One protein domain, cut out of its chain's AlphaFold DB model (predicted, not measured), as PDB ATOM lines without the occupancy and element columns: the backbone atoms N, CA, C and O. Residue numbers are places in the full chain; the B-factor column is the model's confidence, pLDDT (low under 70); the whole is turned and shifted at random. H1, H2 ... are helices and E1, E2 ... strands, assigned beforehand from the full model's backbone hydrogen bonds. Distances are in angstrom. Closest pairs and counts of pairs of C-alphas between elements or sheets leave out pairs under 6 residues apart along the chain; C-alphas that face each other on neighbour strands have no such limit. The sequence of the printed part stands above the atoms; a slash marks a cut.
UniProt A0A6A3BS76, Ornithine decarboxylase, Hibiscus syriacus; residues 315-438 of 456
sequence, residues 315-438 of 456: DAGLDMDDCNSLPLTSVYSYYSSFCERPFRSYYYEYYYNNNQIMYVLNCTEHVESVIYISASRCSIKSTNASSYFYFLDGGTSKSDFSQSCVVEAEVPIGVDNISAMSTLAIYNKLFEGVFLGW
ATOM      1  N   ASP A 315     156.792 119.659 366.420       88.81
ATOM      2  CA  ASP A 315     157.762 120.619 366.959       88.81
ATOM      3  C   ASP A 315     158.015 120.339 368.453       88.81
ATOM      4  O   ASP A 315     157.083 120.244 369.254       88.81
ATOM      5  N   ALA A 316     159.282 120.157 368.832       86.94
ATOM      6  CA  ALA A 316     159.650 119.781 370.194       86.94
ATOM      7  C   ALA A 316     159.416 120.904 371.219       86.94
ATOM      8  O   ALA A 316     159.373 120.619 372.414       86.94
ATOM      9  N   GLY A 317     159.288 122.157 370.769       84.31
ATOM     10  CA  GLY A 317     158.971 123.319 371.600       84.31
ATOM     11  C   GLY A 317     157.481 123.475 371.909       84.31
ATOM     12  O   GLY A 317     157.123 124.321 372.728       84.31
ATOM     13  N   LEU A 318     156.610 122.674 371.287       87.25
ATOM     14  CA  LEU A 318     155.183 122.687 371.589       87.25
ATOM     15  C   LEU A 318     154.887 121.932 372.881       87.25
ATOM     16  O   LEU A 318     155.270 120.773 373.058       87.25
ATOM     17  N   ASP A 319     154.117 122.584 373.743       82.19
ATOM     18  CA  ASP A 319     153.641 122.029 375.000       82.19
ATOM     19  C   ASP A 319     152.135 122.292 375.113       82.19
ATOM     20  O   ASP A 319     151.669 123.428 374.986       82.19
ATOM     21  N   MET A 320     151.346 121.232 375.305       75.31
ATOM     22  CA  MET A 320     149.893 121.361 375.441       75.31
ATOM     23  C   MET A 320     149.507 122.204 376.659       75.31
ATOM     24  O   MET A 320     148.538 122.965 376.557       75.31
ATOM     25  N   ASP A 321     150.288 122.137 377.737       78.56
ATOM     26  CA  ASP A 321     149.998 122.775 379.019       78.56
ATOM     27  C   ASP A 321     150.529 124.221 379.097       78.56
ATOM     28  O   ASP A 321     149.989 125.036 379.851       78.56
ATOM     29  N   ASP A 322     151.523 124.586 378.276       81.12
ATOM     30  CA  ASP A 322     152.010 125.967 378.156       81.12
ATOM     31  C   ASP A 322     151.309 126.723 377.019       81.12
ATOM     32  O   ASP A 322     151.620 126.550 375.838       81.12
ATOM     33  N   CYS A 323     150.395 127.628 377.373       77.81
ATOM     34  CA  CYS A 323     149.637 128.435 376.414       77.81
ATOM     35  C   CYS A 323     150.470 129.469 375.627       77.81
ATOM     36  O   CYS A 323     149.937 130.041 374.671       77.81
ATOM     37  N   ASN A 324     151.743 129.685 375.987       77.75
ATOM     38  CA  ASN A 324     152.690 130.530 375.252       77.75
ATOM     39  C   ASN A 324     153.664 129.736 374.369       77.75
ATOM     40  O   ASN A 324     154.516 130.343 373.721       77.75
ATOM     41  N   SER A 325     153.569 128.404 374.331       86.75
ATOM     42  CA  SER A 325     154.435 127.605 373.463       86.75
ATOM     43  C   SER A 325     154.175 127.924 371.988       86.75
ATOM     44  O   SER A 325     153.034 127.898 371.516       86.75
ATOM     45  N   LEU A 326     155.241 128.237 371.252       88.12
ATOM     46  CA  LEU A 326     155.210 128.563 369.828       88.12
ATOM     47  C   LEU A 326     156.001 127.507 369.051       88.12
ATOM     48  O   LEU A 326     157.064 127.092 369.517       88.12
ATOM     49  N   PRO A 327     155.527 127.091 367.866       88.31
ATOM     50  CA  PRO A 327     156.331 126.267 366.981       88.31
ATOM     51  C   PRO A 327     157.404 127.154 366.343       88.31
ATOM     52  O   PRO A 327     157.089 128.074 365.596       88.31
ATOM     53  N   LEU A 328     158.671 126.933 366.671       86.69
ATOM     54  CA  LEU A 328     159.779 127.747 366.156       86.69
ATOM     55  C   LEU A 328     160.740 126.939 365.280       86.69
ATOM     56  O   LEU A 328     161.688 127.488 364.721       86.69
ATOM     57  N   THR A 329     160.494 125.639 365.127       82.00
ATOM     58  CA  THR A 329     161.317 124.763 364.305       82.00
ATOM     59  C   THR A 329     160.968 124.956 362.835       82.00
ATOM     60  O   THR A 329     159.882 124.590 362.382       82.00
ATOM     61  N   SER A 330     161.912 125.528 362.086       75.81
ATOM     62  CA  SER A 330     161.712 125.862 360.673       75.81
ATOM     63  C   SER A 330     162.220 124.782 359.718       75.81
ATOM     64  O   SER A 330     163.205 124.100 360.005       75.81
ATOM     65  N   VAL A 331     161.600 124.674 358.537       67.12
ATOM     66  CA  VAL A 331     162.046 123.784 357.444       67.12
ATOM     67  C   VAL A 331     162.255 124.601 356.162       67.12
ATOM     68  O   VAL A 331     161.320 124.842 355.408       67.12
ATOM     69  N   TYR A 332     163.489 125.036 355.894       55.75
ATOM     70  CA  TYR A 332     163.791 125.870 354.719       55.75
ATOM     71  C   TYR A 332     163.906 125.076 353.405       55.75
ATOM     72  O   TYR A 332     164.672 124.112 353.315       55.75
ATOM     73  N   SER A 333     163.288 125.600 352.339       46.69
ATOM     74  CA  SER A 333     163.539 125.231 350.936       46.69
ATOM     75  C   SER A 333     164.143 126.415 350.173       46.69
ATOM     76  O   SER A 333     163.420 127.289 349.717       46.69
ATOM     77  N   TYR A 334     165.472 126.482 350.022       33.78
ATOM     78  CA  TYR A 334     166.089 127.331 348.993       33.78
ATOM     79  C   TYR A 334     167.382 126.713 348.458       33.78
ATOM     80  O   TYR A 334     168.263 126.283 349.205       33.78
ATOM     81  N   TYR A 335     167.487 126.695 347.129       34.41
ATOM     82  CA  TYR A 335     168.690 126.360 346.376       34.41
ATOM     83  C   TYR A 335     169.846 127.301 346.754       34.41
ATOM     84  O   TYR A 335     169.837 128.461 346.365       34.41
ATOM     85  N   SER A 336     170.877 126.798 347.435       31.81
ATOM     86  CA  SER A 336     172.287 127.001 347.058       31.81
ATOM     87  C   SER A 336     173.208 126.208 347.991       31.81
ATOM     88  O   SER A 336     173.012 126.169 349.199       31.81
ATOM     89  N   SER A 337     174.223 125.573 347.400       33.12
ATOM     90  CA  SER A 337     175.253 124.722 348.021       33.12
ATOM     91  C   SER A 337     174.775 123.374 348.600       33.12
ATOM     92  O   SER A 337     174.171 123.268 349.661       33.12
ATOM     93  N   PHE A 338     175.127 122.292 347.898       38.59
ATOM     94  CA  PHE A 338     174.893 120.884 348.263       38.59
ATOM     95  C   PHE A 338     175.650 120.405 349.523       38.59
ATOM     96  O   PHE A 338     175.731 119.204 349.767       38.59
ATOM     97  N   CYS A 339     176.230 121.314 350.306       37.12
ATOM     98  CA  CYS A 339     177.171 120.980 351.374       37.12
ATOM     99  C   CYS A 339     176.649 121.282 352.784       37.12
ATOM    100  O   CYS A 339     177.326 120.929 353.743       37.12
ATOM    101  N   GLU A 340     175.472 121.899 352.942       37.16
ATOM    102  CA  GLU A 340     174.960 122.260 354.277       37.16
ATOM    103  C   GLU A 340     173.599 121.661 354.645       37.16
ATOM    104  O   GLU A 340     173.179 121.810 355.791       37.16
ATOM    105  N   ARG A 341     172.883 120.988 353.731       41.97
ATOM    106  CA  ARG A 341     171.525 120.493 354.022       41.97
ATOM    107  C   ARG A 341     171.230 119.160 353.319       41.97
ATOM    108  O   ARG A 341     171.339 119.101 352.095       41.97
ATOM    109  N   PRO A 342     170.817 118.103 354.046       40.50
ATOM    110  CA  PRO A 342     170.439 116.821 353.453       40.50
ATOM    111  C   PRO A 342     168.983 116.817 352.960       40.50
ATOM    112  O   PRO A 342     168.572 115.885 352.274       40.50
ATOM    113  N   PHE A 343     168.202 117.866 353.238       41.94
ATOM    114  CA  PHE A 343     166.885 118.035 352.631       41.94
ATOM    115  C   PHE A 343     167.034 118.614 351.235       41.94
ATOM    116  O   PHE A 343     166.964 119.822 351.018       41.94
ATOM    117  N   ARG A 344     167.198 117.728 350.253       38.19
ATOM    118  CA  ARG A 344     166.756 118.051 348.902       38.19
ATOM    119  C   ARG A 344     165.261 117.771 348.839       38.19
ATOM    120  O   ARG A 344     164.835 116.624 348.754       38.19
ATOM    121  N   SER A 345     164.484 118.848 348.834       39.53
ATOM    122  CA  SER A 345     163.060 118.929 348.490       39.53
ATOM    123  C   SER A 345     162.819 118.526 347.013       39.53
ATOM    124  O   SER A 345     162.139 119.209 346.262       39.53
ATOM    125  N   TYR A 346     163.385 117.412 346.541       34.88
ATOM    126  CA  TYR A 346     163.131 116.923 345.178       34.88
ATOM    127  C   TYR A 346     161.737 116.276 345.055       34.88
ATOM    128  O   TYR A 346     161.267 116.028 343.954       34.88
ATOM    129  N   TYR A 347     161.075 116.036 346.195       38.19
ATOM    130  CA  TYR A 347     159.711 115.508 346.315       38.19
ATOM    131  C   TYR A 347     158.727 116.462 347.016       38.19
ATOM    132  O   TYR A 347     157.552 116.132 347.149       38.19
ATOM    133  N   TYR A 348     159.170 117.650 347.442       38.56
ATOM    134  CA  TYR A 348     158.255 118.697 347.928       38.56
ATOM    135  C   TYR A 348     157.397 119.232 346.774       38.56
ATOM    136  O   TYR A 348     156.223 119.502 346.970       38.56
ATOM    137  N   GLU A 349     157.918 119.215 345.541       38.50
ATOM    138  CA  GLU A 349     157.133 119.495 344.329       38.50
ATOM    139  C   GLU A 349     155.970 118.514 344.085       38.50
ATOM    140  O   GLU A 349     155.103 118.825 343.275       38.50
ATOM    141  N   TYR A 350     155.918 117.350 344.754       36.88
ATOM    142  CA  TYR A 350     154.910 116.320 344.465       36.88
ATOM    143  C   TYR A 350     153.876 116.068 345.577       36.88
ATOM    144  O   TYR A 350     152.856 115.445 345.293       36.88
ATOM    145  N   TYR A 351     154.089 116.543 346.811       40.72
ATOM    146  CA  TYR A 351     153.129 116.331 347.915       40.72
ATOM    147  C   TYR A 351     152.894 117.531 348.841       40.72
ATOM    148  O   TYR A 351     151.881 117.544 349.534       40.72
ATOM    149  N   TYR A 352     153.760 118.547 348.829       43.56
ATOM    150  CA  TYR A 352     153.583 119.756 349.629       43.56
ATOM    151  C   TYR A 352     153.692 120.962 348.703       43.56
ATOM    152  O   TYR A 352     154.779 121.463 348.419       43.56
ATOM    153  N   ASN A 353     152.545 121.451 348.233       48.19
ATOM    154  CA  ASN A 353     152.489 122.795 347.671       48.19
ATOM    155  C   ASN A 353     153.111 123.773 348.692       48.19
ATOM    156  O   ASN A 353     152.972 123.561 349.898       48.19
ATOM    157  N   ASN A 354     153.707 124.887 348.244       48.91
ATOM    158  CA  ASN A 354     154.112 126.019 349.113       48.91
ATOM    159  C   ASN A 354     152.985 126.510 350.059       48.91
ATOM    160  O   ASN A 354     153.211 127.346 350.924       48.91
ATOM    161  N   ASN A 355     151.777 125.984 349.889       52.75
ATOM    162  CA  ASN A 355     150.566 126.221 350.649       52.75
ATOM    163  C   ASN A 355     150.504 125.479 352.002       52.75
ATOM    164  O   ASN A 355     149.545 125.674 352.729       52.75
ATOM    165  N   GLN A 356     151.470 124.620 352.355       72.44
ATOM    166  CA  GLN A 356     151.423 123.833 353.607       72.44
ATOM    167  C   GLN A 356     152.427 124.267 354.691       72.44
ATOM    168  O   GLN A 356     152.686 123.531 355.654       72.44
ATOM    169  N   ILE A 357     152.982 125.470 354.537       81.94
ATOM    170  CA  ILE A 357     153.781 126.167 355.550       81.94
ATOM    171  C   ILE A 357     152.981 127.339 356.127       81.94
ATOM    172  O   ILE A 357     152.109 127.892 355.460       81.94
ATOM    173  N   MET A 358     153.307 127.750 357.346       89.31
ATOM    174  CA  MET A 358     152.856 129.013 357.923       89.31
ATOM    175  C   MET A 358     154.029 129.783 358.518       89.31
ATOM    176  O   MET A 358     155.028 129.199 358.935       89.31
ATOM    177  N   TYR A 359     153.881 131.096 358.606       90.12
ATOM    178  CA  TYR A 359     154.846 131.966 359.257       90.12
ATOM    179  C   TYR A 359     154.431 132.237 360.696       90.12
ATOM    180  O   TYR A 359     153.272 132.564 360.959       90.12
ATOM    181  N   VAL A 360     155.395 132.164 361.612       90.88
ATOM    182  CA  VAL A 360     155.263 132.721 362.960       90.88
ATOM    183  C   VAL A 360     155.865 134.113 362.945       90.88
ATOM    184  O   VAL A 360     157.044 134.287 362.636       90.88
ATOM    185  N   LEU A 361     155.042 135.108 363.243       91.50
ATOM    186  CA  LEU A 361     155.406 136.515 363.217       91.50
ATOM    187  C   LEU A 361     155.501 137.060 364.633       91.50
ATOM    188  O   LEU A 361     154.621 136.796 365.449       91.50
ATOM    189  N   ASN A 362     156.519 137.873 364.885       91.44
ATOM    190  CA  ASN A 362     156.666 138.686 366.082       91.44
ATOM    191  C   ASN A 362     156.515 140.157 365.702       91.44
ATOM    192  O   ASN A 362     157.337 140.701 364.964       91.44
ATOM    193  N   CYS A 363     155.447 140.788 366.177       90.12
ATOM    194  CA  CYS A 363     155.101 142.162 365.850       90.12
ATOM    195  C   CYS A 363     155.267 143.083 367.059       90.12
ATOM    196  O   CYS A 363     154.868 142.748 368.176       90.12
ATOM    197  N   THR A 364     155.809 144.279 366.833       89.00
ATOM    198  CA  THR A 364     155.966 145.308 367.878       89.00
ATOM    199  C   THR A 364     154.658 146.022 368.211       89.00
ATOM    200  O   THR A 364     154.546 146.650 369.259       89.00
ATOM    201  N   GLU A 365     153.669 145.936 367.322       87.69
ATOM    202  CA  GLU A 365     152.370 146.594 367.438       87.69
ATOM    203  C   GLU A 365     151.245 145.601 367.139       87.69
ATOM    204  O   GLU A 365     151.433 144.639 366.388       87.69
ATOM    205  N   HIS A 366     150.066 145.848 367.713       86.31
ATOM    206  CA  HIS A 366     148.875 145.058 367.426       86.31
ATOM    207  C   HIS A 366     148.449 145.247 365.965       86.31
ATOM    208  O   HIS A 366     148.260 146.374 365.508       86.31
ATOM    209  N   VAL A 367     148.255 144.142 365.246       87.25
ATOM    210  CA  VAL A 367     147.832 144.158 363.842       87.25
ATOM    211  C   VAL A 367     146.344 143.826 363.759       87.25
ATOM    212  O   VAL A 367     145.923 142.715 364.078       87.25
ATOM    213  N   GLU A 368     145.533 144.784 363.312       84.00
ATOM    214  CA  GLU A 368     144.102 144.582 363.057       84.00
ATOM    215  C   GLU A 368     143.875 144.068 361.633       84.00
ATOM    216  O   GLU A 368     143.599 144.831 360.707       84.00
ATOM    217  N   SER A 369     144.012 142.759 361.433       87.25
ATOM    218  CA  SER A 369     143.752 142.143 360.133       87.25
ATOM    219  C   SER A 369     143.310 140.690 360.265       87.25
ATOM    220  O   SER A 369     143.840 139.938 361.076       87.25
ATOM    221  N   VAL A 370     142.345 140.282 359.437       86.56
ATOM    222  CA  VAL A 370     141.744 138.936 359.473       86.56
ATOM    223  C   VAL A 370     142.695 137.828 359.027       86.56
ATOM    224  O   VAL A 370     142.475 136.673 359.371       86.56
ATOM    225  N   ILE A 371     143.746 138.168 358.275       89.12
ATOM    226  CA  ILE A 371     144.759 137.193 357.853       89.12
ATOM    227  C   ILE A 371     145.778 136.906 358.968       89.12
ATOM    228  O   ILE A 371     146.428 135.870 358.923       89.12
ATOM    229  N   TYR A 372     145.887 137.781 359.981       91.56
ATOM    230  CA  TYR A 372     146.789 137.628 361.127       91.56
ATOM    231  C   TYR A 372     146.070 136.901 362.260       91.56
ATOM    232  O   TYR A 372     145.279 137.482 363.004       91.56
ATOM    233  N   ILE A 373     146.358 135.613 362.419       92.44
ATOM    234  CA  ILE A 373     145.705 134.781 363.432       92.44
ATOM    235  C   ILE A 373     146.536 134.837 364.709       92.44
ATOM    236  O   ILE A 373     147.716 134.514 364.685       92.44
ATOM    237  N   SER A 374     145.951 135.244 365.839       90.50
ATOM    238  CA  SER A 374     146.674 135.303 367.122       90.50
ATOM    239  C   SER A 374     147.316 133.954 367.453       90.50
ATOM    240  O   SER A 374     146.618 132.939 367.495       90.50
ATOM    241  N   ALA A 375     148.616 133.943 367.745       89.00
ATOM    242  CA  ALA A 375     149.326 132.738 368.169       89.00
ATOM    243  C   ALA A 375     149.160 132.452 369.672       89.00
ATOM    244  O   ALA A 375     149.312 131.319 370.112       89.00
ATOM    245  N   SER A 376     148.787 133.449 370.481       84.06
ATOM    246  CA  SER A 376     148.548 133.247 371.917       84.06
ATOM    247  C   SER A 376     147.293 132.407 372.161       84.06
ATOM    248  O   SER A 376     146.194 132.801 371.757       84.06
ATOM    249  N   ARG A 377     147.430 131.297 372.902       84.88
ATOM    250  CA  ARG A 377     146.294 130.529 373.451       84.88
ATOM    251  C   ARG A 377     145.801 131.079 374.790       84.88
ATOM    252  O   ARG A 377     144.711 130.725 375.239       84.88
ATOM    253  N   CYS A 378     146.587 131.933 375.442       77.81
ATOM    254  CA  CYS A 378     146.218 132.532 376.717       77.81
ATOM    255  C   CYS A 378     145.184 133.655 376.515       77.81
ATOM    256  O   CYS A 378     145.252 134.422 375.553       77.81
ATOM    257  N   SER A 379     144.259 133.815 377.466       65.31
ATOM    258  CA  SER A 379     143.391 134.995 377.521       65.31
ATOM    259  C   SER A 379     144.218 136.222 377.917       65.31
ATOM    260  O   SER A 379     144.516 136.422 379.096       65.31
ATOM    261  N   ILE A 380     144.615 137.037 376.939       59.06
ATOM    262  CA  ILE A 380     145.400 138.255 377.163       59.06
ATOM    263  C   ILE A 380     144.557 139.235 377.992       59.06
ATOM    264  O   ILE A 380     143.621 139.850 377.491       59.06
ATOM    265  N   LYS A 381     144.877 139.381 379.283       51.62
ATOM    266  CA  LYS A 381     144.314 140.428 380.159       51.62
ATOM    267  C   LYS A 381     145.214 141.667 380.274       51.62
ATOM    268  O   LYS A 381     144.886 142.576 381.029       51.62
ATOM    269  N   SER A 382     146.346 141.705 379.567       48.66
ATOM    270  CA  SER A 382     147.342 142.776 379.674       48.66
ATOM    271  C   SER A 382     147.408 143.605 378.396       48.66
ATOM    272  O   SER A 382     147.732 143.091 377.331       48.66
ATOM    273  N   THR A 383     147.147 144.902 378.527       52.75
ATOM    274  CA  THR A 383     147.317 145.938 377.497       52.75
ATOM    275  C   THR A 383     148.779 146.354 377.270       52.75
ATOM    276  O   THR A 383     149.025 147.218 376.438       52.75
ATOM    277  N   ASN A 384     149.747 145.735 377.962       54.16
ATOM    278  CA  ASN A 384     151.179 146.060 377.887       54.16
ATOM    279  C   ASN A 384     152.023 144.845 377.449       54.16
ATOM    280  O   ASN A 384     152.977 144.469 378.133       54.16
ATOM    281  N   ALA A 385     151.655 144.173 376.355       61.81
ATOM    282  CA  ALA A 385     152.506 143.140 375.764       61.81
ATOM    283  C   ALA A 385     153.652 143.806 374.981       61.81
ATOM    284  O   ALA A 385     153.408 144.698 374.175       61.81
ATOM    285  N   SER A 386     154.900 143.391 375.218       68.25
ATOM    286  CA  SER A 386     156.074 143.917 374.499       68.25
ATOM    287  C   SER A 386     156.202 143.383 373.067       68.25
ATOM    288  O   SER A 386     156.983 143.918 372.286       68.25
ATOM    289  N   SER A 387     155.463 142.317 372.749       81.19
ATOM    290  CA  SER A 387     155.512 141.580 371.488       81.19
ATOM    291  C   SER A 387     154.168 140.887 371.255       81.19
ATOM    292  O   SER A 387     153.612 140.297 372.184       81.19
ATOM    293  N   TYR A 388     153.656 140.945 370.027       87.81
ATOM    294  CA  TYR A 388     152.440 140.257 369.593       87.81
ATOM    295  C   TYR A 388     152.804 139.150 368.607       87.81
ATOM    296  O   TYR A 388     153.425 139.422 367.582       87.81
ATOM    297  N   PHE A 389     152.404 137.913 368.904       91.06
ATOM    298  CA  PHE A 389     152.682 136.773 368.036       91.06
ATOM    299  C   PHE A 389     151.472 136.404 367.182       91.06
ATOM    300  O   PHE A 389     150.366 136.236 367.705       91.06
ATOM    301  N   TYR A 390     151.700 136.232 365.882       92.50
ATOM    302  CA  TYR A 390     150.669 135.870 364.912       92.50
ATOM    303  C   TYR A 390     151.117 134.722 364.008       92.50
ATOM    304  O   TYR A 390     152.302 134.570 363.719       92.50
ATOM    305  N   PHE A 391     150.147 133.953 363.527       93.69
ATOM    306  CA  PHE A 391     150.292 133.013 362.428       93.69
ATOM    307  C   PHE A 391     149.778 133.646 361.137       93.69
ATOM    308  O   PHE A 391     148.706 134.259 361.123       93.69
ATOM    309  N   LEU A 392     150.542 133.475 360.059       91.75
ATOM    310  CA  LEU A 392     150.193 133.932 358.716       91.75
ATOM    311  C   LEU A 392     150.377 132.787 357.717       91.75
ATOM    312  O   LEU A 392     151.333 132.020 357.816       91.75
ATOM    313  N   ASP A 393     149.464 132.663 356.759       90.56
ATOM    314  CA  ASP A 393     149.501 131.581 355.775       90.56
ATOM    315  C   ASP A 393     150.725 131.677 354.852       90.56
ATOM    316  O   ASP A 393     151.110 132.774 354.432       90.56
ATOM    317  N   GLY A 394     151.311 130.531 354.501       82.88
ATOM    318  CA  GLY A 394     152.479 130.423 353.626       82.88
ATOM    319  C   GLY A 394     152.308 131.065 352.252       82.88
ATOM    320  O   GLY A 394     153.266 131.614 351.703       82.88
ATOM    321  N   GLY A 395     151.083 131.040 351.717       82.12
ATOM    322  CA  GLY A 395     150.719 131.625 350.429       82.12
ATOM    323  C   GLY A 395     150.459 133.133 350.464       82.12
ATOM    324  O   GLY A 395     150.122 133.711 349.428       82.12
ATOM    325  N   THR A 396     150.596 133.786 351.622       84.88
ATOM    326  CA  THR A 396     150.325 135.223 351.762       84.88
ATOM    327  C   THR A 396     151.317 136.058 350.949       84.88
ATOM    328  O   THR A 396     152.529 135.825 350.971       84.88
ATOM    329  N   SER A 397     150.813 137.063 350.226       83.69
ATOM    330  CA  SER A 397     151.657 137.959 349.434       83.69
ATOM    331  C   SER A 397     152.598 138.754 350.336       83.69
ATOM    332  O   SER A 397     152.192 139.270 351.374       83.69
ATOM    333  N   LYS A 398     153.845 138.957 349.894       82.50
ATOM    334  CA  LYS A 398     154.837 139.789 350.604       82.50
ATOM    335  C   LYS A 398     154.356 141.224 350.853       82.50
ATOM    336  O   LYS A 398     154.845 141.866 351.774       82.50
ATOM    337  N   SER A 399     153.424 141.729 350.040       84.12
ATOM    338  CA  SER A 399     152.795 143.043 350.229       84.12
ATOM    339  C   SER A 399     151.929 143.136 351.482       84.12
ATOM    340  O   SER A 399     151.717 144.236 351.981       84.12
ATOM    341  N   ASP A 400     151.429 142.002 351.972       86.56
ATOM    342  CA  ASP A 400     150.428 141.946 353.041       86.56
ATOM    343  C   ASP A 400     151.086 141.747 354.421       86.56
ATOM    344  O   ASP A 400     150.412 141.694 355.455       86.56
ATOM    345  N   PHE A 401     152.422 141.670 354.445       88.62
ATOM    346  CA  PHE A 401     153.231 141.657 355.656       88.62
ATOM    347  C   PHE A 401     153.318 143.071 356.240       88.62
ATOM    348  O   PHE A 401     153.757 144.015 355.581       88.62
ATOM    349  N   SER A 402     152.915 143.215 357.499       89.38
ATOM    350  CA  SER A 402     153.034 144.458 358.246       89.38
ATOM    351  C   SER A 402     154.505 144.763 358.497       89.38
ATOM    352  O   SER A 402     155.281 143.889 358.883       89.38
ATOM    353  N   GLN A 403     154.876 146.033 358.350       88.12
ATOM    354  CA  GLN A 403     156.233 146.507 358.636       88.12
ATOM    355  C   GLN A 403     156.595 146.414 360.124       88.12
ATOM    356  O   GLN A 403     157.774 146.449 360.464       88.12
ATOM    357  N   SER A 404     155.598 146.287 361.006       88.69
ATOM    358  CA  SER A 404     155.804 146.094 362.445       88.69
ATOM    359  C   SER A 404     156.198 144.663 362.822       88.69
ATOM    360  O   SER A 404     156.469 144.419 363.996       88.69
ATOM    361  N   CYS A 405     156.216 143.723 361.869       89.50
ATOM    362  CA  CYS A 405     156.387 142.296 362.120       89.50
ATOM    363  C   CYS A 405     157.695 141.736 361.551       89.50
ATOM    364  O   CYS A 405     158.109 142.070 360.442       89.50
ATOM    365  N   VAL A 406     158.301 140.810 362.291       89.56
ATOM    366  CA  VAL A 406     159.462 140.013 361.881       89.56
ATOM    367  C   VAL A 406     159.053 138.543 361.810       89.56
ATOM    368  O   VAL A 406     158.318 138.063 362.670       89.56
ATOM    369  N   VAL A 407     159.511 137.827 360.779       88.25
ATOM    370  CA  VAL A 407     159.315 136.373 360.664       88.25
ATOM    371  C   VAL A 407     160.295 135.669 361.599       88.25
ATOM    372  O   VAL A 407     161.503 135.747 361.391       88.25
ATOM    373  N   GLU A 408     159.771 134.985 362.612       87.56
ATOM    374  CA  GLU A 408     160.551 134.192 363.570       87.56
ATOM    375  C   GLU A 408     160.786 132.765 363.058       87.56
ATOM    376  O   GLU A 408     161.869 132.213 363.243       87.56
ATOM    377  N   ALA A 409     159.784 132.165 362.402       86.00
ATOM    378  CA  ALA A 409     159.870 130.790 361.913       86.00
ATOM    379  C   ALA A 409     158.978 130.512 360.690       86.00
ATOM    380  O   ALA A 409     157.903 131.096 360.543       86.00
ATOM    381  N   GLU A 410     159.422 129.569 359.853       85.75
ATOM    382  CA  GLU A 410     158.674 128.972 358.736       85.75
ATOM    383  C   GLU A 410     158.273 127.537 359.102       85.75
ATOM    384  O   GLU A 410     159.066 126.599 358.987       85.75
ATOM    385  N   VAL A 411     157.043 127.364 359.577       86.19
ATOM    386  CA  VAL A 411     156.588 126.147 360.254       86.19
ATOM    387  C   VAL A 411     155.720 125.294 359.325       86.19
ATOM    388  O   VAL A 411     154.726 125.792 358.793       86.19
ATOM    389  N   PRO A 412     156.017 123.996 359.148       86.06
ATOM    390  CA  PRO A 412     155.127 123.085 358.436       86.06
ATOM    391  C   PRO A 412     153.881 122.762 359.280       86.06
ATOM    392  O   PRO A 412     153.999 122.463 360.466       86.06
ATOM    393  N   ILE A 413     152.688 122.776 358.672       83.94
ATOM    394  CA  ILE A 413     151.418 122.525 359.390       83.94
ATOM    395  C   ILE A 413     150.544 121.413 358.774       83.94
ATOM    396  O   ILE A 413     149.608 120.934 359.408       83.94
ATOM    397  N   GLY A 414     150.847 120.946 357.560       78.19
ATOM    398  CA  GLY A 414     150.113 119.827 356.943       78.19
ATOM    399  C   GLY A 414     148.662 120.151 356.555       78.19
ATOM    400  O   GLY A 414     147.849 119.241 356.395       78.19
ATOM    401  N   VAL A 415     148.332 121.437 356.403       84.25
ATOM    402  CA  VAL A 415     147.067 121.933 355.842       84.25
ATOM    403  C   VAL A 415     147.362 122.960 354.755       84.25
ATOM    404  O   VAL A 415     148.321 123.708 354.887       84.25
ATOM    405  N   ASP A 416     146.547 123.003 353.699       83.44
ATOM    406  CA  ASP A 416     146.781 123.865 352.526       83.44
ATOM    407  C   ASP A 416     146.468 125.354 352.747       83.44
ATOM    408  O   ASP A 416     146.779 126.176 351.887       83.44
ATOM    409  N   ASN A 417     145.740 125.710 353.807       86.44
ATOM    410  CA  ASN A 417     145.404 127.101 354.094       86.44
ATOM    411  C   ASN A 417     144.986 127.273 355.560       86.44
ATOM    412  O   ASN A 417     144.073 126.579 356.017       86.44
ATOM    413  N   ILE A 418     145.596 128.223 356.273       90.06
ATOM    414  CA  ILE A 418     145.243 128.515 357.673       90.06
ATOM    415  C   ILE A 418     144.328 129.729 357.864       90.06
ATOM    416  O   ILE A 418     143.772 129.882 358.947       90.06
ATOM    417  N   SER A 419     144.123 130.581 356.855       85.50
ATOM    418  CA  SER A 419     143.472 131.901 356.974       85.50
ATOM    419  C   SER A 419     142.040 131.878 357.532       85.50
ATOM    420  O   SER A 419     141.546 132.908 357.979       85.50
ATOM    421  N   ALA A 420     141.355 130.729 357.515       85.31
ATOM    422  CA  ALA A 420     140.006 130.555 358.069       85.31
ATOM    423  C   ALA A 420     139.965 129.711 359.360       85.31
ATOM    424  O   ALA A 420     138.887 129.351 359.837       85.31
ATOM    425  N   MET A 421     141.122 129.352 359.917       90.75
ATOM    426  CA  MET A 421     141.227 128.513 361.108       90.75
ATOM    427  C   MET A 421     141.271 129.353 362.385       90.75
ATOM    428  O   MET A 421     141.798 130.461 362.419       90.75
ATOM    429  N   SER A 422     140.741 128.803 363.479       91.81
ATOM    430  CA  SER A 422     140.969 129.371 364.808       91.81
ATOM    431  C   SER A 422     142.362 128.998 365.319       91.81
ATOM    432  O   SER A 422     142.902 127.955 364.947       91.81
ATOM    433  N   THR A 423     142.910 129.785 366.248       90.62
ATOM    434  CA  THR A 423     144.168 129.463 366.944       90.62
ATOM    435  C   THR A 423     144.156 128.036 367.492       90.62
ATOM    436  O   THR A 423     145.094 127.278 367.276       90.62
ATOM    437  N   LEU A 424     143.061 127.617 368.137       89.62
ATOM    438  CA  LEU A 424     142.934 126.259 368.673       89.62
ATOM    439  C   LEU A 424     142.994 125.185 367.574       89.62
ATOM    440  O   LEU A 424     143.637 124.158 367.764       89.62
ATOM    441  N   ALA A 425     142.355 125.418 366.424       91.25
ATOM    442  CA  ALA A 425     142.398 124.480 365.305       91.25
ATOM    443  C   ALA A 425     143.814 124.350 364.718       91.25
ATOM    444  O   ALA A 425     144.229 123.244 364.382       91.25
ATOM    445  N   ILE A 426     144.560 125.458 364.642       92.31
ATOM    446  CA  ILE A 426     145.967 125.475 364.214       92.31
ATOM    447  C   ILE A 426     146.822 124.651 365.179       92.31
ATOM    448  O   ILE A 426     147.545 123.760 364.742       92.31
ATOM    449  N   TYR A 427     146.693 124.875 366.491       91.88
ATOM    450  CA  TYR A 427     147.429 124.090 367.486       91.88
ATOM    451  C   TYR A 427     147.070 122.605 367.448       91.88
ATOM    452  O   TYR A 427     147.968 121.776 367.528       91.88
ATOM    453  N   ASN A 428     145.800 122.244 367.253       90.88
ATOM    454  CA  ASN A 428     145.422 120.839 367.084       90.88
ATOM    455  C   ASN A 428     146.147 120.196 365.890       90.88
ATOM    456  O   ASN A 428     146.643 119.081 366.021       90.88
ATOM    457  N   LYS A 429     146.282 120.908 364.762       91.00
ATOM    458  CA  LYS A 429     147.064 120.431 363.609       91.00
ATOM    459  C   LYS A 429     148.556 120.339 363.888       91.00
ATOM    460  O   LYS A 429     149.180 119.347 363.530       91.00
ATOM    461  N   LEU A 430     149.111 121.311 364.599       90.88
ATOM    462  CA  LEU A 430     150.499 121.257 365.044       90.88
ATOM    463  C   LEU A 430     150.780 120.049 365.957       90.88
ATOM    464  O   LEU A 430     151.826 119.419 365.819       90.88
ATOM    465  N   PHE A 431     149.846 119.697 366.849       89.25
ATOM    466  CA  PHE A 431     149.963 118.532 367.734       89.25
ATOM    467  C   PHE A 431     149.723 117.189 367.023       89.25
ATOM    468  O   PHE A 431     150.298 116.185 367.437       89.25
ATOM    469  N   GLU A 432     148.915 117.143 365.954       89.31
ATOM    470  CA  GLU A 432     148.819 115.959 365.078       89.31
ATOM    471  C   GLU A 432     150.186 115.631 364.438       89.31
ATOM    472  O   GLU A 432     150.543 114.456 364.262       89.31
ATOM    473  N   GLY A 433     150.970 116.676 364.161       85.81
ATOM    474  CA  GLY A 433     152.280 116.598 363.534       85.81
ATOM    475  C   GLY A 433     152.208 116.564 362.012       85.81
ATOM    476  O   GLY A 433     151.143 116.469 361.403       85.81
ATOM    477  N   VAL A 434     153.375 116.631 361.382       84.31
ATOM    478  CA  VAL A 434     153.525 116.633 359.925       84.31
ATOM    479  C   VAL A 434     154.311 115.419 359.459       84.31
ATOM    480  O   VAL A 434     155.207 114.937 360.152       84.31
ATOM    481  N   PHE A 435     153.984 114.925 358.268       80.56
ATOM    482  CA  PHE A 435     154.736 113.850 357.634       80.56
ATOM    483  C   PHE A 435     155.870 114.433 356.797       80.56
ATOM    484  O   PHE A 435     155.650 115.186 355.853       80.56
ATOM    485  N   LEU A 436     157.099 114.057 357.123       76.88
ATOM    486  CA  LEU A 436     158.284 114.386 356.347       76.88
ATOM    487  C   LEU A 436     158.764 113.141 355.610       76.88
ATOM    488  O   LEU A 436     158.833 112.055 356.179       76.88
ATOM    489  N   GLY A 437     159.116 113.293 354.338       67.75
ATOM    490  CA  GLY A 437     159.795 112.238 353.593       67.75
ATOM    491  C   GLY A 437     161.257 112.125 354.021       67.75
ATOM    492  O   GLY A 437     161.936 113.134 354.215       67.75
ATOM    493  N   TRP A 438     161.758 110.902 354.115       70.50
ATOM    494  CA  TRP A 438     163.177 110.607 354.274       70.50
ATOM    495  C   TRP A 438     163.639 109.679 353.150       70.50
ATOM    496  O   TRP A 438     162.839 109.116 352.408       70.50
TER     497      TRP A 438
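AT A GLANCE: This is residues 315 to 438 of the 456 residues of the protein "Ornithine decarboxylase" of Hibiscus syriacus (UniProt A0A6A3BS76). Look for little regular structure: a small antiparallel sheet, E2 - E1 - E3, lies amid long loops, with H2 grazing it and H1 and E4 farther out. The 124 printed residues run H1 E1 E2 E3 H2 E4, mixed in class, with 39 residues in named elements. The whole is compact, radius of gyration of the C-alphas 15.1 A, spans 47 by 33 by 27 A.

IN THESE COORDINATES: Past residues 315 to 347, find H1, residues 348 to 351, 5.6 A, from C-alpha 348 at (158.255, 118.697, 347.928). Next come E1, 357 to 363, 19.1 A; E2, 388 to 393, 16.6 A; E3, 405 to 412, 19.6 A; H2, 423 to 432, 14.4 A; E4, 434 to 437, 9.9 A, ending at (159.795, 112.238, 353.593).

HOW THE PARTS SIT: Inner strand E1 forms a hairpin with E2; N 361 and O 390, 2.8 A, are within hydrogen-bond range. Antiparallel E3 brings O 409 within range of N 360, 2.9 A. H2, every O i to N i+4 pair within range, only grazes the sheet with residues 423 to 430. H1, too short for such pairs, has 0 of 1 O i to N i+3 pairs within range and is not on the sheet. E4 pairs with no named strand.

THE WHOLE: The printed part has no cut; links E1 to E2 and E2 to E3 are long. Find pLDDT under 70 at residues 331 to 355, 379 to 386 and 437.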